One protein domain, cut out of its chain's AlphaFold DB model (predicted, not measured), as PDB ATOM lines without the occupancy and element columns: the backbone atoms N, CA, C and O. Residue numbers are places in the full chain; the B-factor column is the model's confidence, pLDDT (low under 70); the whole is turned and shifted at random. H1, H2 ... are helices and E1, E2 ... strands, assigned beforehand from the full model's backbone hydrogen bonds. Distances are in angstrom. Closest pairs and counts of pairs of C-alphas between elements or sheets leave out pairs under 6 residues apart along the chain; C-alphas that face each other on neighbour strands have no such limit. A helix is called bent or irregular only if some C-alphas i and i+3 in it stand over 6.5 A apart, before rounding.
ATOM      1  N   ARG A   6     -44.904  39.636  -4.911       55.66
ATOM      2  CA  ARG A   6     -45.146  38.840  -6.128       55.66
ATOM      3  C   ARG A   6     -43.973  37.932  -6.508       55.66
ATOM      4  O   ARG A   6     -44.195  36.828  -7.002       55.66
ATOM      5  N   GLY A   7     -42.733  38.366  -6.270       61.38
ATOM      6  CA  GLY A   7     -41.543  37.579  -6.616       61.38
ATOM      7  C   GLY A   7     -41.324  36.379  -5.692       61.38
ATOM      8  O   GLY A   7     -40.866  35.327  -6.138       61.38
ATOM      9  N   ALA A   8     -41.684  36.513  -4.414       62.59
ATOM     10  CA  ALA A   8     -41.538  35.450  -3.422       62.59
ATOM     11  C   ALA A   8     -42.602  34.354  -3.596       62.59
ATOM     12  O   ALA A   8     -42.283  33.169  -3.496       62.59
ATOM     13  N   VAL A   9     -43.841  34.736  -3.920       65.38
ATOM     14  CA  VAL A   9     -44.946  33.792  -4.161       65.38
ATOM     15  C   VAL A   9     -44.697  32.942  -5.414       65.38
ATOM     16  O   VAL A   9     -44.854  31.724  -5.360       65.38
ATOM     17  N   SER A  10     -44.215  33.543  -6.508       73.25
ATOM     18  CA  SER A  10     -43.875  32.811  -7.740       73.25
ATOM     19  C   SER A  10     -42.727  31.807  -7.538       73.25
ATOM     20  O   SER A  10     -42.824  30.652  -7.952       73.25
ATOM     21  N   LYS A  11     -41.674  32.195  -6.800       75.69
ATOM     22  CA  LYS A  11     -40.566  31.287  -6.450       75.69
ATOM     23  C   LYS A  11     -41.025  30.097  -5.606       75.69
ATOM     24  O   LYS A  11     -40.573  28.980  -5.840       75.69
ATOM     25  N   ARG A  12     -41.929  30.320  -4.645       75.94
ATOM     26  CA  ARG A  12     -42.505  29.248  -3.816       75.94
ATOM     27  C   ARG A  12     -43.341  28.278  -4.648       75.94
ATOM     28  O   ARG A  12     -43.186  27.075  -4.487       75.94
ATOM     29  N   LEU A  13     -44.166  28.788  -5.563       80.38
ATOM     30  CA  LEU A  13     -44.949  27.965  -6.489       80.38
ATOM     31  C   LEU A  13     -44.058  27.106  -7.392       80.38
ATOM     32  O   LEU A  13     -44.285  25.905  -7.488       80.38
ATOM     33  N   MET A  14     -43.001  27.683  -7.977       79.50
ATOM     34  CA  MET A  14     -42.043  26.900  -8.761       79.50
ATOM     35  C   MET A  14     -41.344  25.832  -7.915       79.50
ATOM     36  O   MET A  14     -41.258  24.689  -8.348       79.50
ATOM     37  N   ALA A  15     -40.898  26.160  -6.699       84.12
ATOM     38  CA  ALA A  15     -40.262  25.188  -5.810       84.12
ATOM     39  C   ALA A  15     -41.198  24.023  -5.446       84.12
ATOM     40  O   ALA A  15     -40.776  22.869  -5.478       84.12
ATOM     41  N   ILE A  16     -42.474  24.306  -5.160       88.06
ATOM     42  CA  ILE A  16     -43.491  23.275  -4.904       88.06
ATOM     43  C   ILE A  16     -43.681  22.402  -6.145       88.06
ATOM     44  O   ILE A  16     -43.703  21.179  -6.037       88.06
ATOM     45  N   GLN A  17     -43.772  23.004  -7.330       86.75
ATOM     46  CA  GLN A  17     -43.964  22.253  -8.565       86.75
ATOM     47  C   GLN A  17     -42.760  21.363  -8.895       86.75
ATOM     48  O   GLN A  17     -42.946  20.199  -9.242       86.75
ATOM     49  N   PHE A  18     -41.534  21.854  -8.697       91.81
ATOM     50  CA  PHE A  18     -40.328  21.031  -8.801       91.81
ATOM     51  C   PHE A  18     -40.317  19.895  -7.774       91.81
ATOM     52  O   PHE A  18     -39.977  18.774  -8.137       91.81
ATOM     53  N   ALA A  19     -40.733  20.145  -6.530       91.12
ATOM     54  CA  ALA A  19     -40.821  19.105  -5.505       91.12
ATOM     55  C   ALA A  19     -41.849  18.019  -5.868       91.12
ATOM     56  O   ALA A  19     -41.567  16.834  -5.707       91.12
ATOM     57  N   ILE A  20     -43.009  18.403  -6.413       92.50
ATOM     58  CA  ILE A  20     -44.031  17.456  -6.885       92.50
ATOM     59  C   ILE A  20     -43.483  16.614  -8.041       92.50
ATOM     60  O   ILE A  20     -43.580  15.389  -8.005       92.50
ATOM     61  N   VAL A  21     -42.871  17.246  -9.047       92.62
ATOM     62  CA  VAL A  21     -42.302  16.534 -10.202       92.62
ATOM     63  C   VAL A  21     -41.167  15.606  -9.771       92.62
ATOM     64  O   VAL A  21     -41.130  14.454 -10.199       92.62
ATOM     65  N   ALA A  22     -40.280  16.057  -8.881       92.00
ATOM     66  CA  ALA A  22     -39.208  15.232  -8.334       92.00
ATOM     67  C   ALA A  22     -39.756  14.045  -7.524       92.00
ATOM     68  O   ALA A  22     -39.262  12.929  -7.669       92.00
ATOM     69  N   GLY A  23     -40.805  14.255  -6.722       90.69
ATOM     70  CA  GLY A  23     -41.482  13.192  -5.980       90.69
ATOM     71  C   GLY A  23     -42.129  12.151  -6.896       90.69
ATOM     72  O   GLY A  23     -41.955  10.954  -6.680       90.69
ATOM     73  N   LEU A  24     -42.810  12.590  -7.959       92.94
ATOM     74  CA  LEU A  24     -43.395  11.696  -8.964       92.94
ATOM     75  C   LEU A  24     -42.320  10.919  -9.731       92.94
ATOM     76  O   LEU A  24     -42.468   9.715  -9.937       92.94
ATOM     77  N   ALA A  25     -41.222  11.579 -10.108       91.38
ATOM     78  CA  ALA A  25     -40.091  10.927 -10.758       91.38
ATOM     79  C   ALA A  25     -39.450   9.875  -9.841       91.38
ATOM     80  O   ALA A  25     -39.247   8.740 -10.265       91.38
ATOM     81  N   ALA A  26     -39.197  10.204  -8.570       90.38
ATOM     82  CA  ALA A  26     -38.669   9.253  -7.594       90.38
ATOM     83  C   ALA A  26     -39.628   8.071  -7.374       90.38
ATOM     84  O   ALA A  26     -39.203   6.918  -7.344       90.38
ATOM     85  N   PHE A  27     -40.932   8.323  -7.287       90.44
ATOM     86  CA  PHE A  27     -41.925   7.261  -7.161       90.44
ATOM     87  C   PHE A  27     -41.923   6.322  -8.380       90.44
ATOM     88  O   PHE A  27     -41.863   5.101  -8.229       90.44
ATOM     89  N   TYR A  28     -41.934   6.877  -9.592       91.75
ATOM     90  CA  TYR A  28     -42.014   6.078 -10.812       91.75
ATOM     91  C   TYR A  28     -40.718   5.313 -11.109       91.75
ATOM     92  O   TYR A  28     -40.759   4.132 -11.448       91.75
ATOM     93  N   PHE A  29     -39.561   5.964 -10.954       90.00
ATOM     94  CA  PHE A  29     -38.273   5.389 -11.344       90.00
ATOM     95  C   PHE A  29     -37.552   4.627 -10.233       90.00
ATOM     96  O   PHE A  29     -36.711   3.791 -10.546       90.00
ATOM     97  N   LEU A  30     -37.847   4.889  -8.957       86.62
ATOM     98  CA  LEU A  30     -37.186   4.206  -7.839       86.62
ATOM     99  C   LEU A  30     -38.157   3.292  -7.095       86.62
ATOM    100  O   LEU A  30     -37.868   2.112  -6.910       86.62
ATOM    101  N   TYR A  31     -39.320   3.809  -6.691       86.62
ATOM    102  CA  TYR A  31     -40.224   3.058  -5.817       86.62
ATOM    103  C   TYR A  31     -40.911   1.889  -6.528       86.62
ATOM    104  O   TYR A  31     -40.864   0.764  -6.029       86.62
ATOM    105  N   LEU A  32     -41.525   2.129  -7.693       87.25
ATOM    106  CA  LEU A  32     -42.194   1.074  -8.462       87.25
ATOM    107  C   LEU A  32     -41.265  -0.100  -8.809       87.25
ATOM    108  O   LEU A  32     -41.622  -1.225  -8.462       87.25
ATOM    109  N   PRO A  33     -40.084   0.104  -9.427       84.50
ATOM    110  CA  PRO A  33     -39.202  -1.011  -9.757       84.50
ATOM    111  C   PRO A  33     -38.651  -1.724  -8.519       84.50
ATOM    112  O   PRO A  33     -38.439  -2.931  -8.563       84.50
ATOM    113  N   TYR A  34     -38.431  -1.020  -7.403       85.75
ATOM    114  CA  TYR A  34     -38.013  -1.666  -6.158       85.75
ATOM    115  C   TYR A  34     -39.113  -2.576  -5.596       85.75
ATOM    116  O   TYR A  34     -38.857  -3.738  -5.294       85.75
ATOM    117  N   ARG A  35     -40.356  -2.084  -5.524       81.25
ATOM    118  CA  ARG A  35     -41.520  -2.866  -5.073       81.25
ATOM    119  C   ARG A  35     -41.784  -4.082  -5.952       81.25
ATOM    120  O   ARG A  35     -42.124  -5.140  -5.431       81.25
ATOM    121  N   THR A  36     -41.671  -3.940  -7.271       83.88
ATOM    122  CA  THR A  36     -41.888  -5.070  -8.182       83.88
ATOM    123  C   THR A  36     -40.788  -6.111  -8.037       83.88
ATOM    124  O   THR A  36     -41.106  -7.296  -8.002       83.88
ATOM    125  N   LYS A  37     -39.526  -5.691  -7.870       78.75
ATOM    126  CA  LYS A  37     -38.416  -6.601  -7.557       78.75
ATOM    127  C   LYS A  37     -38.630  -7.329  -6.237       78.75
ATOM    128  O   LYS A  37     -38.641  -8.550  -6.245       78.75
ATOM    129  N   SER A  38     -38.924  -6.617  -5.149       77.62
ATOM    130  CA  SER A  38     -39.133  -7.248  -3.840       77.62
ATOM    131  C   SER A  38     -40.314  -8.226  -3.847       77.62
ATOM    132  O   SER A  38     -40.283  -9.261  -3.196       77.62
ATOM    133  N   GLN A  39     -41.384  -7.917  -4.592       81.69
ATOM    134  CA  GLN A  39     -42.513  -8.836  -4.765       81.69
ATOM    135  C   GLN A  39     -42.158 -10.051  -5.626       81.69
ATOM    136  O   GLN A  39     -42.675 -11.137  -5.376       81.69
ATOM    137  N   ALA A  40     -41.330  -9.872  -6.655       80.50
ATOM    138  CA  ALA A  40     -40.852 -10.970  -7.484       80.50
ATOM    139  C   ALA A  40     -39.917 -11.895  -6.693       80.50
ATOM    140  O   ALA A  40     -40.070 -13.107  -6.783       80.50
ATOM    141  N   GLU A  41     -39.025 -11.327  -5.879       80.38
ATOM    142  CA  GLU A  41     -38.134 -12.052  -4.967       80.38
ATOM    143  C   GLU A  41     -38.937 -12.853  -3.940       80.38
ATOM    144  O   GLU A  41     -38.781 -14.067  -3.874       80.38
ATOM    145  N   ALA A  42     -39.898 -12.232  -3.246       82.31
ATOM    146  CA  ALA A  42     -40.741 -12.937  -2.277       82.31
ATOM    147  C   ALA A  42     -41.535 -14.100  -2.906       82.31
ATOM    148  O   ALA A  42     -41.668 -15.166  -2.314       82.31
ATOM    149  N   LYS A  43     -42.047 -13.922  -4.133       85.19
ATOM    150  CA  LYS A  43     -42.723 -15.004  -4.871       85.19
ATOM    151  C   LYS A  43     -41.760 -16.104  -5.317       85.19
ATOM    152  O   LYS A  43     -42.175 -17.256  -5.411       85.19
ATOM    153  N   ALA A  44     -40.515 -15.757  -5.637       85.06
ATOM    154  CA  ALA A  44     -39.487 -16.726  -5.992       85.06
ATOM    155  C   ALA A  44     -39.057 -17.545  -4.767       85.06
ATOM    156  O   ALA A  44     -38.942 -18.758  -4.883       85.06
ATOM    157  N   GLU A  45     -38.909 -16.915  -3.600       88.88
ATOM    158  CA  GLU A  45     -38.622 -17.593  -2.328       88.88
ATOM    159  C   GLU A  45     -39.772 -18.506  -1.884       88.88
ATOM    160  O   GLU A  45     -39.545 -19.649  -1.504       88.88
ATOM    161  N   GLU A  46     -41.027 -18.054  -1.981       91.62
ATOM    162  CA  GLU A  46     -42.179 -18.918  -1.677       91.62
ATOM    163  C   GLU A  46     -42.216 -20.138  -2.607       91.62
ATOM    164  O   GLU A  46     -42.538 -21.249  -2.186       91.62
ATOM    165  N   ARG A  47     -41.880 -19.939  -3.886       93.50
ATOM    166  CA  ARG A  47     -41.799 -21.031  -4.854       93.50
ATOM    167  C   ARG A  47     -40.633 -21.970  -4.566       93.50
ATOM    168  O   ARG A  47     -40.810 -23.164  -4.757       93.50
ATOM    169  N   GLU A  48     -39.492 -21.457  -4.119       95.38
ATOM    170  CA  GLU A  48     -38.326 -22.260  -3.737       95.38
ATOM    171  C   GLU A  48     -38.714 -23.328  -2.710       95.38
ATOM    172  O   GLU A  48     -38.562 -24.519  -2.961       95.38
ATOM    173  N   LEU A  49     -39.359 -22.902  -1.621       94.94
ATOM    174  CA  LEU A  49     -39.823 -23.806  -0.566       94.94
ATOM    175  C   LEU A  49     -40.804 -24.862  -1.091       94.94
ATOM    176  O   LEU A  49     -40.795 -26.010  -0.652       94.94
ATOM    177  N   LYS A  50     -41.662 -24.481  -2.041       95.88
ATOM    178  CA  LYS A  50     -42.622 -25.399  -2.664       95.88
ATOM    179  C   LYS A  50     -41.956 -26.375  -3.627       95.88
ATOM    180  O   LYS A  50     -42.400 -27.513  -3.706       95.88
ATOM    181  N   ILE A  51     -40.922 -25.951  -4.356       96.25
ATOM    182  CA  ILE A  51     -40.145 -26.819  -5.248       96.25
ATOM    183  C   ILE A  51     -39.478 -27.924  -4.433       96.25
ATOM    184  O   ILE A  51     -39.655 -29.094  -4.767       96.25
ATOM    185  N   GLU A  52     -38.776 -27.561  -3.359       95.31
ATOM    186  CA  GLU A  52     -38.098 -28.527  -2.490       95.31
ATOM    187  C   GLU A  52     -39.107 -29.491  -1.853       95.31
ATOM    188  O   GLU A  52     -38.991 -30.706  -2.017       95.31
ATOM    189  N   ALA A  53     -40.163 -28.963  -1.222       95.06
ATOM    190  CA  ALA A  53     -41.185 -29.784  -0.574       95.06
ATOM    191  C   ALA A  53     -41.897 -30.728  -1.557       95.06
ATOM    192  O   ALA A  53     -42.135 -31.900  -1.248       95.06
ATOM    193  N   LEU A  54     -42.224 -30.246  -2.762       95.31
ATOM    194  CA  LEU A  54     -42.832 -31.079  -3.791       95.31
ATOM    195  C   LEU A  54     -41.864 -32.179  -4.231       95.31
ATOM    196  O   LEU A  54     -42.283 -33.334  -4.323       95.31
ATOM    197  N   PHE A  55     -40.598 -31.844  -4.497       95.00
ATOM    198  CA  PHE A  55     -39.591 -32.815  -4.918       95.00
ATOM    199  C   PHE A  55     -39.428 -33.926  -3.873       95.00
ATOM    200  O   PHE A  55     -39.578 -35.099  -4.210       95.00
ATOM    201  N   GLU A  56     -39.245 -33.571  -2.602       94.12
ATOM    202  CA  GLU A  56     -39.160 -34.538  -1.501       94.12
ATOM    203  C   GLU A  56     -40.428 -35.398  -1.371       94.12
ATOM    204  O   GLU A  56     -40.347 -36.587  -1.075       94.12
ATOM    205  N   SER A  57     -41.611 -34.835  -1.640       94.44
ATOM    206  CA  SER A  57     -42.874 -35.586  -1.583       94.44
ATOM    207  C   SER A  57     -43.067 -36.568  -2.748       94.44
ATOM    208  O   SER A  57     -43.777 -37.573  -2.617       94.44
ATOM    209  N   LEU A  58     -42.498 -36.257  -3.917       93.94
ATOM    210  CA  LEU A  58     -42.678 -37.023  -5.148       93.94
ATOM    211  C   LEU A  58     -41.617 -38.095  -5.339       93.94
ATOM    212  O   LEU A  58     -41.862 -39.044  -6.083       93.94
ATOM    213  N   VAL A  59     -40.465 -37.953  -4.696       93.00
ATOM    214  CA  VAL A  59     -39.310 -38.817  -4.903       93.00
ATOM    215  C   VAL A  59     -39.156 -39.776  -3.732       93.00
ATOM    216  O   VAL A  59     -39.195 -39.388  -2.572       93.00
ATOM    217  N   VAL A  60     -38.969 -41.054  -4.047       93.00
ATOM    218  CA  VAL A  60     -38.683 -42.100  -3.065       93.00
ATOM    219  C   VAL A  60     -37.497 -42.931  -3.534       93.00
ATOM    220  O   VAL A  60     -37.312 -43.153  -4.733       93.00
ATOM    221  N   GLU A  61     -36.689 -43.407  -2.594       89.38
ATOM    222  CA  GLU A  61     -35.640 -44.380  -2.883       89.38
ATOM    223  C   GLU A  61     -36.247 -45.770  -3.116       89.38
ATOM    224  O   GLU A  61     -37.102 -46.245  -2.363       89.38
ATOM    225  N   ASP A  62     -35.807 -46.443  -4.175       85.38
ATOM    226  CA  ASP A  62     -36.176 -47.826  -4.447       85.38
ATOM    227  C   ASP A  62     -35.300 -48.785  -3.633       85.38
ATOM    228  O   ASP A  62     -34.284 -49.293  -4.106       85.38
ATOM    229  N   ALA A  63     -35.720 -49.052  -2.395       83.00
ATOM    230  CA  ALA A  63     -35.009 -49.928  -1.459       83.00
ATOM    231  C   ALA A  63     -34.848 -51.385  -1.945       83.00
ATOM    232  O   ALA A  63     -34.080 -52.149  -1.364       83.00
ATOM    233  N   HIS A  64     -35.573 -51.799  -2.989       82.75
ATOM    234  CA  HIS A  64     -35.502 -53.159  -3.530       82.75
ATOM    235  C   HIS A  64     -34.443 -53.326  -4.621       82.75
ATOM    236  O   HIS A  64     -34.121 -54.457  -4.988       82.75
ATOM    237  N   THR A  65     -33.898 -52.218  -5.122       81.00
ATOM    238  CA  THR A  65     -32.947 -52.207  -6.229       81.00
ATOM    239  C   THR A  65     -31.642 -51.577  -5.755       81.00
ATOM    240  O   THR A  65     -31.643 -50.497  -5.177       81.00
ATOM    241  N   GLU A  66     -30.515 -52.235  -6.008       83.06
ATOM    242  CA  GLU A  66     -29.183 -51.659  -5.809       83.06
ATOM    243  C   GLU A  66     -28.498 -51.529  -7.165       83.06
ATOM    244  O   GLU A  66     -28.446 -52.490  -7.937       83.06
ATOM    245  N   VAL A  67     -27.943 -50.354  -7.448       82.25
ATOM    246  CA  VAL A  67     -27.154 -50.089  -8.655       82.25
ATOM    247  C   VAL A  67     -25.776 -49.563  -8.272       82.25
ATOM    248  O   VAL A  67     -25.616 -48.891  -7.255       82.25
ATOM    249  N   GLU A  68     -24.755 -49.873  -9.067       80.19
ATOM    250  CA  GLU A  68     -23.427 -49.290  -8.862       80.19
ATOM    251  C   GLU A  68     -23.435 -47.817  -9.281       80.19
ATOM    252  O   GLU A  68     -23.685 -47.486 -10.443       80.19
ATOM    253  N   ALA A  69     -23.140 -46.919  -8.338       73.50
ATOM    254  CA  ALA A  69     -22.941 -45.513  -8.648       73.50
ATOM    255  C   ALA A  69     -21.565 -45.320  -9.294       73.50
ATOM    256  O   ALA A  69     -20.518 -45.648  -8.723       73.50
ATOM    257  N   THR A  70     -21.557 -44.769 -10.504       66.94
ATOM    258  CA  THR A  70     -20.318 -44.500 -11.234       66.94
ATOM    259  C   THR A  70     -19.527 -43.401 -10.511       66.94
ATOM    260  O   THR A  70     -20.038 -42.306 -10.308       66.94
ATOM    261  N   GLY A  71     -18.280 -43.684 -10.118       64.50
ATOM    262  CA  GLY A  71     -17.358 -42.702  -9.522       64.50
ATOM    263  C   GLY A  71     -17.154 -42.789  -8.002       64.50
ATOM    264  O   GLY A  71     -16.110 -42.357  -7.523       64.50
ATOM    265  N   THR A  72     -18.070 -43.400  -7.246       59.91
ATOM    266  CA  THR A  72     -17.937 -43.589  -5.782       59.91
ATOM    267  C   THR A  72     -17.598 -45.022  -5.371       59.91
ATOM    268  O   THR A  72     -17.264 -45.256  -4.213       59.91
ATOM    269  N   GLY A  73     -17.647 -45.985  -6.302       61.47
ATOM    270  CA  GLY A  73     -17.311 -47.392  -6.029       61.47
ATOM    271  C   GLY A  73     -18.270 -48.081  -5.050       61.47
ATOM    272  O   GLY A  73     -17.924 -49.116  -4.483       61.47
ATOM    273  N   GLY A  74     -19.450 -47.497  -4.828       75.62
ATOM    274  CA  GLY A  74     -20.460 -47.970  -3.889       75.62
ATOM    275  C   GLY A  74     -21.778 -48.296  -4.582       75.62
ATOM    276  O   GLY A  74     -22.105 -47.750  -5.639       75.62
ATOM    277  N   LYS A  75     -22.546 -49.193  -3.964       81.19
ATOM    278  CA  LYS A  75     -23.928 -49.452  -4.358       81.19
ATOM    279  C   LYS A  75     -24.841 -48.373  -3.790       81.19
ATOM    280  O   LYS A  75     -24.666 -47.967  -2.642       81.19
ATOM    281  N   VAL A  76     -25.806 -47.934  -4.585       85.62
ATOM    282  CA  VAL A  76     -26.824 -46.959  -4.191       85.62
ATOM    283  C   VAL A  76     -28.211 -47.472  -4.553       85.62
ATOM    284  O   VAL A  76     -28.373 -48.235  -5.510       85.62
ATOM    285  N   HIS A  77     -29.213 -47.030  -3.801       86.31
ATOM    286  CA  HIS A  77     -30.611 -47.240  -4.150       86.31
ATOM    287  C   HIS A  77     -31.057 -46.134  -5.115       86.31
ATOM    288  O   HIS A  77     -30.930 -44.953  -4.785       86.31
ATOM    289  N   PRO A  78     -31.539 -46.472  -6.323       88.00
ATOM    290  CA  PRO A  78     -31.965 -45.470  -7.285       88.00
ATOM    291  C   PRO A  78     -33.237 -44.770  -6.804       88.00
ATOM    292  O   PRO A  78     -34.120 -45.377  -6.197       88.00
ATOM    293  N   GLN A  79     -33.355 -43.487  -7.122       91.19
ATOM    294  CA  GLN A  79     -34.565 -42.717  -6.854       91.19
ATOM    295  C   GLN A  79     -35.608 -42.953  -7.950       91.19
ATOM    296  O   GLN A  79     -35.274 -43.067  -9.133       91.19
ATOM    297  N   ARG A  80     -36.884 -42.983  -7.564       92.06
ATOM    298  CA  ARG A  80     -38.021 -43.059  -8.488       92.06
ATOM    299  C   ARG A  80     -39.179 -42.184  -8.031       92.06
ATOM    300  O   ARG A  80     -39.258 -41.799  -6.865       92.06
ATOM    301  N   LEU A  81     -40.101 -41.906  -8.945       92.56
ATOM    302  CA  LEU A  81     -41.339 -41.219  -8.597       92.56
ATOM    303  C   LEU A  81     -42.238 -42.145  -7.767       92.56
ATOM    304  O   LEU A  81     -42.522 -43.280  -8.150       92.56
ATOM    305  N   ASN A  82     -42.709 -41.639  -6.633       92.56
ATOM    306  CA  ASN A  82     -43.695 -42.294  -5.778       92.56
ATOM    307  C   ASN A  82     -45.119 -42.156  -6.350       92.56
ATOM    308  O   ASN A  82     -45.939 -43.066  -6.251       92.56
ATOM    309  N   ARG A  83     -45.414 -41.016  -6.988       92.38
ATOM    310  CA  ARG A  83     -46.695 -40.734  -7.654       92.38
ATOM    311  C   ARG A  83     -46.489 -39.907  -8.923       92.38
ATOM    312  O   ARG A  83     -45.440 -39.302  -9.112       92.38
ATOM    313  N   THR A  84     -47.509 -39.871  -9.779       93.56
ATOM    314  CA  THR A  84     -47.494 -39.162 -11.071       93.56
ATOM    315  C   THR A  84     -48.603 -38.100 -11.112       93.56
ATOM    316  O   THR A  84     -49.651 -38.337 -11.708       93.56
ATOM    317  N   PRO A  85     -48.424 -36.952 -10.425       94.50
ATOM    318  CA  PRO A  85     -49.423 -35.887 -10.412       94.50
ATOM    319  C   PRO A  85     -49.683 -35.354 -11.822       94.50
ATOM    320  O   PRO A  85     -48.786 -35.327 -12.671       94.50
ATOM    321  N   ALA A  86     -50.913 -34.906 -12.064       95.25
ATOM    322  CA  ALA A  86     -51.269 -34.237 -13.309       95.25
ATOM    323  C   ALA A  86     -50.666 -32.822 -13.386       95.25
ATOM    324  O   ALA A  86     -50.292 -32.219 -12.379       95.25
ATOM    325  N   VAL A  87     -50.629 -32.253 -14.595       94.44
ATOM    326  CA  VAL A  87     -50.154 -30.877 -14.830       94.44
ATOM    327  C   VAL A  87     -50.886 -29.865 -13.945       94.44
ATOM    328  O   VAL A  87     -50.246 -29.000 -13.351       94.44
ATOM    329  N   ASP A  88     -52.210 -29.982 -13.840       94.94
ATOM    330  CA  ASP A  88     -53.029 -29.028 -13.088       94.94
ATOM    331  C   ASP A  88     -52.737 -29.077 -11.583       94.94
ATOM    332  O   ASP A  88     -52.730 -28.031 -10.935       94.94
ATOM    333  N   GLU A  89     -52.408 -30.254 -11.039       95.12
ATOM    334  CA  GLU A  89     -51.977 -30.399  -9.643       95.12
ATOM    335  C   GLU A  89     -50.660 -29.652  -9.402       95.12
ATOM    336  O   GLU A  89     -50.561 -28.857  -8.468       95.12
ATOM    337  N   LEU A  90     -49.672 -29.829 -10.290       94.94
ATOM    338  CA  LEU A  90     -48.389 -29.129 -10.173       94.94
ATOM    339  C   LEU A  90     -48.547 -27.610 -10.297       94.94
ATOM    340  O   LEU A  90     -47.885 -26.857  -9.585       94.94
ATOM    341  N   VAL A  91     -49.434 -27.142 -11.179       94.75
ATOM    342  CA  VAL A  91     -49.727 -25.707 -11.333       94.75
ATOM    343  C   VAL A  91     -50.468 -25.153 -10.116       94.75
ATOM    344  O   VAL A  91     -50.213 -24.016  -9.720       94.75
ATOM    345  N   GLN A  92     -51.362 -25.928  -9.505       94.50
ATOM    346  CA  GLN A  92     -52.036 -25.528  -8.272       94.50
ATOM    347  C   GLN A  92     -51.043 -25.398  -7.108       94.50
ATOM    348  O   GLN A  92     -51.163 -24.475  -6.303       94.50
ATOM    349  N   GLU A  93     -50.055 -26.289  -7.036       93.88
ATOM    350  CA  GLU A  93     -49.077 -26.324  -5.950       93.88
ATOM    351  C   GLU A  93     -47.967 -25.272  -6.122       93.88
ATOM    352  O   GLU A  93     -47.743 -24.451  -5.231       93.88
ATOM    353  N   LEU A  94     -47.324 -25.221  -7.294       93.81
ATOM    354  CA  LEU A  94     -46.167 -24.354  -7.578       93.81
ATOM    355  C   LEU A  94     -46.535 -22.993  -8.199       93.81
ATOM    356  O   LEU A  94     -45.685 -22.101  -8.349       93.81
ATOM    357  N   GLY A  95     -47.796 -22.824  -8.593       92.88
ATOM    358  CA  GLY A  95     -48.265 -21.700  -9.393       92.88
ATOM    359  C   GLY A  95     -47.917 -21.838 -10.879       92.88
ATOM    360  O   GLY A  95     -47.498 -22.888 -11.371       92.88
ATOM    361  N   LEU A  96     -48.086 -20.739 -11.620       92.75
ATOM    362  CA  LEU A  96     -47.796 -20.716 -13.055       92.75
ATOM    363  C   LEU A  96     -46.311 -21.011 -13.333       92.75
ATOM    364  O   LEU A  96     -45.446 -20.436 -12.659       92.75
ATOM    365  N   PRO A  97     -46.015 -21.848 -14.342       94.56
ATOM    366  CA  PRO A  97     -44.648 -22.195 -14.697       94.56
ATOM    367  C   PRO A  97     -43.918 -21.039 -15.379       94.56
ATOM    368  O   PRO A  97     -44.521 -20.195 -16.046       94.56
ATOM    369  N   ASN A  98     -42.593 -21.036 -15.253       94.06
ATOM    370  CA  ASN A  98     -41.709 -20.092 -15.934       94.06
ATOM    371  C   ASN A  98     -41.601 -20.411 -17.431       94.06
ATOM    372  O   ASN A  98     -41.487 -19.504 -18.256       94.06
ATOM    373  N   ARG A  99     -41.626 -21.702 -17.783       94.12
ATOM    374  CA  ARG A  99     -41.547 -22.179 -19.164       94.12
ATOM    375  C   ARG A  99     -42.457 -23.382 -19.364       94.12
ATOM    376  O   ARG A  99     -42.578 -24.235 -18.491       94.12
ATOM    377  N   ARG A 100     -43.067 -23.451 -20.544       95.62
ATOM    378  CA  ARG A 100     -43.847 -24.592 -21.013       95.62
ATOM    379  C   ARG A 100     -43.480 -24.863 -22.466       95.62
ATOM    380  O   ARG A 100     -43.643 -23.978 -23.303       95.62
ATOM    381  N   THR A 101     -43.014 -26.069 -22.750       95.12
ATOM    382  CA  THR A 101     -42.607 -26.502 -24.089       95.12
ATOM    383  C   THR A 101     -43.304 -27.812 -24.409       95.12
ATOM    384  O   THR A 101     -43.224 -28.750 -23.625       95.12
ATOM    385  N   ALA A 102     -43.984 -27.886 -25.547       93.44
ATOM    386  CA  ALA A 102     -44.521 -29.139 -26.065       93.44
ATOM    387  C   ALA A 102     -43.663 -29.603 -27.242       93.44
ATOM    388  O   ALA A 102     -43.226 -28.776 -28.046       93.44
ATOM    389  N   ASP A 103     -43.420 -30.904 -27.342       86.81
ATOM    390  CA  ASP A 103     -42.797 -31.502 -28.515       86.81
ATOM    391  C   ASP A 103     -43.853 -31.954 -29.543       86.81
ATOM    392  O   ASP A 103     -45.059 -31.971 -29.292       86.81
ATOM    393  N   PHE A 104     -43.396 -32.307 -30.746       83.94
ATOM    394  CA  PHE A 104     -44.266 -32.728 -31.850       83.94
ATOM    395  C   PHE A 104     -44.863 -34.136 -31.675       83.94
ATOM    396  O   PHE A 104     -45.700 -34.543 -32.478       83.94
ATOM    397  N   ARG A 105     -44.416 -34.897 -30.669       84.88
ATOM    398  CA  ARG A 105     -44.849 -36.271 -30.371       84.88
ATOM    399  C   ARG A 105     -45.832 -36.328 -29.199       84.88
ATOM    400  O   ARG A 105     -46.267 -37.421 -28.859       84.88
ATOM    401  N   GLY A 106     -46.206 -35.181 -28.628       81.88
ATOM    402  CA  GLY A 106     -47.147 -35.090 -27.509       81.88
ATOM    403  C   GLY A 106     -46.486 -35.042 -26.130       81.88
ATOM    404  O   GLY A 106     -47.201 -35.031 -25.125       81.88
ATOM    405  N   GLY A 107     -45.156 -34.972 -26.066       92.62
ATOM    406  CA  GLY A 107     -44.417 -34.702 -24.843       92.62
ATOM    407  C   GLY A 107     -44.569 -33.247 -24.406       92.62
ATOM    408  O   GLY A 107     -44.670 -32.326 -25.222       92.62
ATOM    409  N   LEU A 108     -44.614 -33.024 -23.096       95.75
ATOM    410  CA  LEU A 108     -44.798 -31.713 -22.489       95.75
ATOM    411  C   LEU A 108     -43.792 -31.522 -21.358       95.75
ATOM    412  O   LEU A 108     -43.809 -32.249 -20.376       95.75
ATOM    413  N   HIS A 109     -42.961 -30.497 -21.481       96.12
ATOM    414  CA  HIS A 109     -41.964 -30.100 -20.497       96.12
ATOM    415  C   HIS A 109     -42.398 -28.795 -19.842       96.12
ATOM    416  O   HIS A 109     -42.662 -27.796 -20.523       96.12
ATOM    417  N   ILE A 110     -42.488 -28.800 -18.520       96.88
ATOM    418  CA  ILE A 110     -42.906 -27.645 -17.732       96.88
ATOM    419  C   ILE A 110     -41.825 -27.348 -16.707       96.88
ATOM    420  O   ILE A 110     -41.427 -28.238 -15.966       96.88
ATOM    421  N   THR A 111     -41.367 -26.100 -16.658       96.88
ATOM    422  CA  THR A 111     -40.288 -25.679 -15.763       96.88
ATOM    423  C   THR A 111     -40.769 -24.605 -14.801       96.88
ATOM    424  O   THR A 111     -41.325 -23.581 -15.217       96.88
ATOM    425  N   TRP A 112     -40.468 -24.806 -13.524       96.19
ATOM    426  CA  TRP A 112     -40.557 -23.817 -12.462       96.19
ATOM    427  C   TRP A 112     -39.150 -23.472 -11.990       96.19
ATOM    428  O   TRP A 112     -38.296 -24.339 -11.834       96.19
ATOM    429  N   THR A 113     -38.904 -22.189 -11.780       94.62
ATOM    430  CA  THR A 113     -37.614 -21.667 -11.334       94.62
ATOM    431  C   THR A 113     -37.841 -20.883 -10.053       94.62
ATOM    432  O   THR A 113     -38.628 -19.922 -10.048       94.62
ATOM    433  N   GLY A 114     -37.202 -21.346  -8.982       92.56
ATOM    434  CA  GLY A 114     -37.089 -20.668  -7.701       92.56
ATOM    435  C   GLY A 114     -35.860 -19.758  -7.658       92.56
ATOM    436  O   GLY A 114     -35.435 -19.221  -8.685       92.56
ATOM    437  N   THR A 115     -35.320 -19.549  -6.463       93.62
ATOM    438  CA  THR A 115     -34.125 -18.727  -6.231       93.62
ATOM    439  C   THR A 115     -32.840 -19.544  -6.304       93.62
ATOM    440  O   THR A 115     -31.834 -19.029  -6.796       93.62
ATOM    441  N   ALA A 116     -32.872 -20.795  -5.843       94.62
ATOM    442  CA  ALA A 116     -31.723 -21.694  -5.815       94.62
ATOM    443  C   ALA A 116     -31.938 -22.909  -6.715       94.62
ATOM    444  O   ALA A 116     -30.992 -23.325  -7.380       94.62
ATOM    445  N   HIS A 117     -33.169 -23.414  -6.813       96.44
ATOM    446  CA  HIS A 117     -33.454 -24.598  -7.606       96.44
ATOM    447  C   HIS A 117     -34.392 -24.332  -8.782       96.44
ATOM    448  O   HIS A 117     -35.210 -23.403  -8.819       96.44
ATOM    449  N   SER A 118     -34.283 -25.198  -9.780       96.44
ATOM    450  CA  SER A 118     -35.295 -25.358 -10.810       96.44
ATOM    451  C   SER A 118     -35.854 -26.766 -10.796       96.44
ATOM    452  O   SER A 118     -35.146 -27.737 -10.537       96.44
ATOM    453  N   LEU A 119     -37.144 -26.850 -11.094       97.25
ATOM    454  CA  LEU A 119     -37.868 -28.094 -11.238       97.25
ATOM    455  C   LEU A 119     -38.440 -28.164 -12.647       97.25
ATOM    456  O   LEU A 119     -39.214 -27.295 -13.052       97.25
ATOM    457  N   GLU A 120     -38.085 -29.202 -13.387       97.00
ATOM    458  CA  GLU A 120     -38.681 -29.526 -14.674       97.00
ATOM    459  C   GLU A 120     -39.470 -30.831 -14.561       97.00
ATOM    460  O   GLU A 120     -38.931 -31.872 -14.196       97.00
ATOM    461  N   ALA A 121     -40.753 -30.771 -14.899       96.69
ATOM    462  CA  ALA A 121     -41.628 -31.924 -15.004       96.69
ATOM    463  C   ALA A 121     -41.866 -32.242 -16.482       96.69
ATOM    464  O   ALA A 121     -42.358 -31.393 -17.235       96.69
ATOM    465  N   ALA A 122     -41.526 -33.463 -16.887       95.56
ATOM    466  CA  ALA A 122     -41.724 -33.957 -18.239       95.56
ATOM    467  C   ALA A 122     -42.859 -34.986 -18.272       95.56
ATOM    468  O   ALA A 122     -42.873 -35.977 -17.534       95.56
ATOM    469  N   PHE A 123     -43.816 -34.732 -19.154       95.44
ATOM    470  CA  PHE A 123     -45.033 -35.501 -19.325       95.44
ATOM    471  C   PHE A 123     -45.059 -36.141 -20.703       95.44
ATOM    472  O   PHE A 123     -44.689 -35.506 -21.687       95.44
ATOM    473  N   ASP A 124     -45.574 -37.359 -20.769       92.94
ATOM    474  CA  ASP A 124     -45.884 -38.057 -22.008       92.94
ATOM    475  C   ASP A 124     -47.383 -38.362 -22.010       92.94
ATOM    476  O   ASP A 124     -47.901 -38.957 -21.063       92.94
ATOM    477  N   HIS A 125     -48.107 -37.863 -23.015       88.62
ATOM    478  CA  HIS A 125     -49.569 -37.993 -23.110       88.62
ATOM    479  C   HIS A 125     -50.323 -37.592 -21.819       88.62
ATOM    480  O   HIS A 125     -51.342 -38.178 -21.459       88.62
ATOM    481  N   GLY A 126     -49.818 -36.576 -21.106       87.69
ATOM    482  CA  GLY A 126     -50.409 -36.063 -19.862       87.69
ATOM    483  C   GLY A 126     -49.986 -36.794 -18.584       87.69
ATOM    484  O   GLY A 126     -50.401 -36.388 -17.500       87.69
ATOM    485  N   ARG A 127     -49.134 -37.821 -18.677       92.06
ATOM    486  CA  ARG A 127     -48.609 -38.567 -17.530       92.06
ATOM    487  C   ARG A 127     -47.172 -38.161 -17.227       92.06
ATOM    488  O   ARG A 127     -46.326 -38.196 -18.117       92.06
ATOM    489  N   LEU A 128     -46.896 -37.779 -15.980       94.56
ATOM    490  CA  LEU A 128     -45.539 -37.452 -15.536       94.56
ATOM    491  C   LEU A 128     -44.654 -38.700 -15.635       94.56
ATOM    492  O   LEU A 128     -44.963 -39.706 -15.001       94.56
ATOM    493  N   TYR A 129     -43.558 -38.627 -16.392       92.94
ATOM    494  CA  TYR A 129     -42.607 -39.740 -16.522       92.94
ATOM    495  C   TYR A 129     -41.209 -39.401 -15.996       92.94
ATOM    496  O   TYR A 129     -40.437 -40.312 -15.688       92.94
ATOM    497  N   CYS A 130     -40.873 -38.111 -15.898       94.06
ATOM    498  CA  CYS A 130     -39.584 -37.644 -15.404       94.06
ATOM    499  C   CYS A 130     -39.724 -36.311 -14.661       94.06
ATOM    500  O   CYS A 130     -40.455 -35.416 -15.091       94.06
ATOM    501  N   LEU A 131     -38.991 -36.191 -13.558       95.50
ATOM    502  CA  LEU A 131     -38.823 -34.983 -12.771       95.50
ATOM    503  C   LEU A 131     -37.325 -34.684 -12.669       95.50
ATOM    504  O   LEU A 131     -36.551 -35.508 -12.181       95.50
ATOM    505  N   ARG A 132     -36.909 -33.512 -13.135       95.19
ATOM    506  CA  ARG A 132     -35.543 -33.006 -12.997       95.19
ATOM    507  C   ARG A 132     -35.544 -31.892 -11.966       95.19
ATOM    508  O   ARG A 132     -36.264 -30.913 -12.126       95.19
ATOM    509  N   HIS A 133     -34.720 -32.042 -10.942       96.31
ATOM    510  CA  HIS A 133     -34.453 -31.015  -9.946       96.31
ATOM    511  C   HIS A 133     -32.993 -30.604 -10.060       96.31
ATOM    512  O   HIS A 133     -32.128 -31.472 -10.076       96.31
ATOM    513  N   GLU A 134     -32.715 -29.314 -10.189       96.25
ATOM    514  CA  GLU A 134     -31.368 -28.804 -10.450       96.25
ATOM    515  C   GLU A 134     -31.075 -27.583  -9.588       96.25
ATOM    516  O   GLU A 134     -31.858 -26.633  -9.573       96.25
ATOM    517  N   ASP A 135     -29.923 -27.601  -8.923       94.94
ATOM    518  CA  ASP A 135     -29.318 -26.454  -8.255       94.94
ATOM    519  C   ASP A 135     -28.734 -25.515  -9.317       94.94
ATOM    520  O   ASP A 135     -27.785 -25.841 -10.031       94.94
ATOM    521  N   LEU A 136     -29.289 -24.309  -9.398       93.31
ATOM    522  CA  LEU A 136     -28.929 -23.288 -10.380       93.31
ATOM    523  C   LEU A 136     -27.507 -22.748 -10.200       93.31
ATOM    524  O   LEU A 136     -26.953 -22.153 -11.126       93.31
ATOM    525  N   ARG A 137     -26.908 -22.906  -9.015       93.38
ATOM    526  CA  ARG A 137     -25.553 -22.432  -8.721       93.38
ATOM    527  C   ARG A 137     -24.499 -23.424  -9.187       93.38
ATOM    528  O   ARG A 137     -23.436 -23.006  -9.644       93.38
ATOM    529  N   THR A 138     -24.756 -24.715  -9.011       92.62
ATOM    530  CA  THR A 138     -23.786 -25.773  -9.319       92.62
ATOM    531  C   THR A 138     -24.062 -26.459 -10.654       92.62
ATOM    532  O   THR A 138     -23.154 -27.062 -11.221       92.62
ATOM    533  N   GLY A 139     -25.292 -26.357 -11.165       88.25
ATOM    534  CA  GLY A 139     -25.779 -27.123 -12.308       88.25
ATOM    535  C   GLY A 139     -25.963 -28.609 -11.998       88.25
ATOM    536  O   GLY A 139     -26.282 -29.362 -12.910       88.25
ATOM    537  N   HIS A 140     -25.738 -29.036 -10.746       89.12
ATOM    538  CA  HIS A 140     -25.954 -30.404 -10.283       89.12
ATOM    539  C   HIS A 140     -27.400 -30.617  -9.838       89.12
ATOM    540  O   HIS A 140     -28.129 -29.666  -9.564       89.12
ATOM    541  N   GLY A 141     -27.832 -31.870  -9.740       89.44
ATOM    542  CA  GLY A 141     -29.211 -32.154  -9.393       89.44
ATOM    543  C   GLY A 141     -29.552 -33.631  -9.339       89.44
ATOM    544  O   GLY A 141     -28.705 -34.482  -9.081       89.44
ATOM    545  N   ALA A 142     -30.817 -33.923  -9.611       90.75
ATOM    546  CA  ALA A 142     -31.347 -35.267  -9.727       90.75
ATOM    547  C   ALA A 142     -32.279 -35.359 -10.940       90.75
ATOM    548  O   ALA A 142     -33.090 -34.464 -11.190       90.75
ATOM    549  N   LEU A 143     -32.177 -36.465 -11.676       92.06
ATOM    550  CA  LEU A 143     -33.193 -36.892 -12.635       92.06
ATOM    551  C   LEU A 143     -33.905 -38.113 -12.068       92.06
ATOM    552  O   LEU A 143     -33.297 -39.164 -11.869       92.06
ATOM    553  N   VAL A 144     -35.203 -37.972 -11.838       92.44
ATOM    554  CA  VAL A 144     -36.032 -39.009 -11.237       92.44
ATOM    555  C   VAL A 144     -37.102 -39.427 -12.226       92.44
ATOM    556  O   VAL A 144     -37.916 -38.620 -12.668       92.44
ATOM    557  N   PHE A 145     -37.114 -40.710 -12.561       91.88
ATOM    558  CA  PHE A 145     -38.066 -41.286 -13.500       91.88
ATOM    559  C   PHE A 145     -39.169 -42.043 -12.766       91.88
ATOM    560  O   PHE A 145     -39.015 -42.448 -11.613       91.88
ATOM    561  N   GLU A 146     -40.279 -42.287 -13.457       87.75
ATOM    562  CA  GLU A 146     -41.345 -43.155 -12.947       87.75
ATOM    563  C   GLU A 146     -40.823 -44.557 -12.588       87.75
ATOM    564  O   GLU A 146     -41.184 -45.126 -11.559       87.75
ATOM    565  N   SER A 147     -39.927 -45.097 -13.419       84.88
ATOM    566  CA  SER A 147     -39.247 -46.364 -13.161       84.88
ATOM    567  C   SER A 147     -37.791 -46.137 -12.768       84.88
ATOM    568  O   SER A 147     -37.043 -45.479 -13.492       84.88
ATOM    569  N   SER A 148     -37.361 -46.787 -11.685       80.69
ATOM    570  CA  SER A 148     -35.958 -46.842 -11.257       80.69
ATOM    571  C   SER A 148     -35.036 -47.472 -12.309       80.69
ATOM    572  O   SER A 148     -33.841 -47.197 -12.314       80.69
ATOM    573  N   SER A 149     -35.569 -48.247 -13.261       79.25
ATOM    574  CA  SER A 149     -34.787 -48.819 -14.371       79.25
ATOM    575  C   SER A 149     -34.203 -47.775 -15.333       79.25
ATOM    576  O   SER A 149     -33.214 -48.050 -16.010       79.25
ATOM    577  N   ALA A 150     -34.794 -46.577 -15.393       81.19
ATOM    578  CA  ALA A 150     -34.300 -45.462 -16.197       81.19
ATOM    579  C   ALA A 150     -33.366 -44.528 -15.409       81.19
ATOM    580  O   ALA A 150     -32.846 -43.567 -15.981       81.19
ATOM    581  N   TRP A 151     -33.149 -44.801 -14.116       85.19
ATOM    582  CA  TRP A 151     -32.318 -43.979 -13.244       85.19
ATOM    583  C   TRP A 151     -30.872 -43.920 -13.736       85.19
ATOM    584  O   TRP A 151     -30.307 -44.907 -14.216       85.19
TER     585      TRP A 151
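AT A GLANCE: This is residues 6 to 151 of the 154 residues of an uncharacterized protein of Acidobacteriia bacterium SbA2 (UniProt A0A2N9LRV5). A twisted sheet of five strands, E3 to E7, makes a small head with the end of one very long helix, H1, packed on one face; the rest of that helix sticks out as a long stalk, residues 6 to 40 standing free. The short helix H2 packs on the same face of the sheet, and the small hairpin E1 and E2 lies at the head's far end from the stalk, near edge strand E7. The printed part has 146 residues, with two named helices and seven named strands in the order H1 E1 E2 H2 E3 E4 E5 E6 E7; the class is mixed, helices and strands. The larger sheet runs E3 E4 E5 E6 E7, antiparallel throughout. The whole is extended, with a radius of gyration of the C-alphas of 25.0 A and spans of 92 by 36 by 24 A.

IN THESE COORDINATES: The sheet holds E3, residues 99 to 102, E4, 107 to 113, 20.0 A long, E5, 117 to 124, 23.3 A, E6, 127 to 135, 24.6 A, and E7, 141 to 145, ending at C-alpha 145 at (-38.066, -41.286, -13.500). H1, residues 6 to 58, was assigned as one helix by its hydrogen bonds but is bent, with C-alphas 29 and 32 6.5 A apart. Its arms are H1a, residues 6 to 29, 34.5 A, from C-alpha 6 at (-45.146, 38.840, -6.128), and H1b, residues 32 to 58, 38.2 A. E1 is residues 59 to 61, E2 79 to 81 and H2 87 to 94.

HOW THE PARTS SIT: E3 to E7 form a meander, each strand the antiparallel neighbour of the one before. Within hydrogen-bond range are N 101 and O 109, 2.8 A apart, between the neighbours E3 and E4, N 110 and O 121, 2.9 A apart, between E4 and E5, N 120 and O 132, 2.8 A apart, between E5 and E6, and N 133 and O 142, 2.9 A apart, between E6 and E7. H1b and H2 are on the same face, two layers, helices on one face of a sheet. H1b lies over E5 and E6 at a height over the sheet of 6.6 A, slantwise to the strands, at 55 degrees to E5 on the local plane; its closest C-alphas to E5 are Ile 51 and Leu 119, 6.5 A. H2 lies over E5 at a height of 9.5 A, along the strands. With residues 47 to 51 alone H1b touches H2, at a steep tilt of 61 degrees, opposite ways; the closest C-alphas are Arg 47 and Leu 94, 6.1 A. H1a is not on the sheet and stands at a shallow tilt of 17 degrees to H1b. In the antiparallel hairpin E1 and E2, N 60 and O 80 are 2.9 A apart, within hydrogen-bond range; the closest C-alphas of E2 and E7, Arg 80 and Val 144, are 5.3 A apart. In H1a, H1b and H2 every O i to N i+4 pair is within hydrogen-bond range.

THE WHOLE: The farthest C-alphas, Arg 6 and His 64, are 92.5 A apart. Without residues 6 to 40 the body spans 40 by 32 by 23 A. The printed part has no cut. The link from E1 to E2, residues 62 to 78, is long; the others are tight. Mean pLDDT of the printed part is 88.3, with residues 6 to 9 and 70 to 73 under 70.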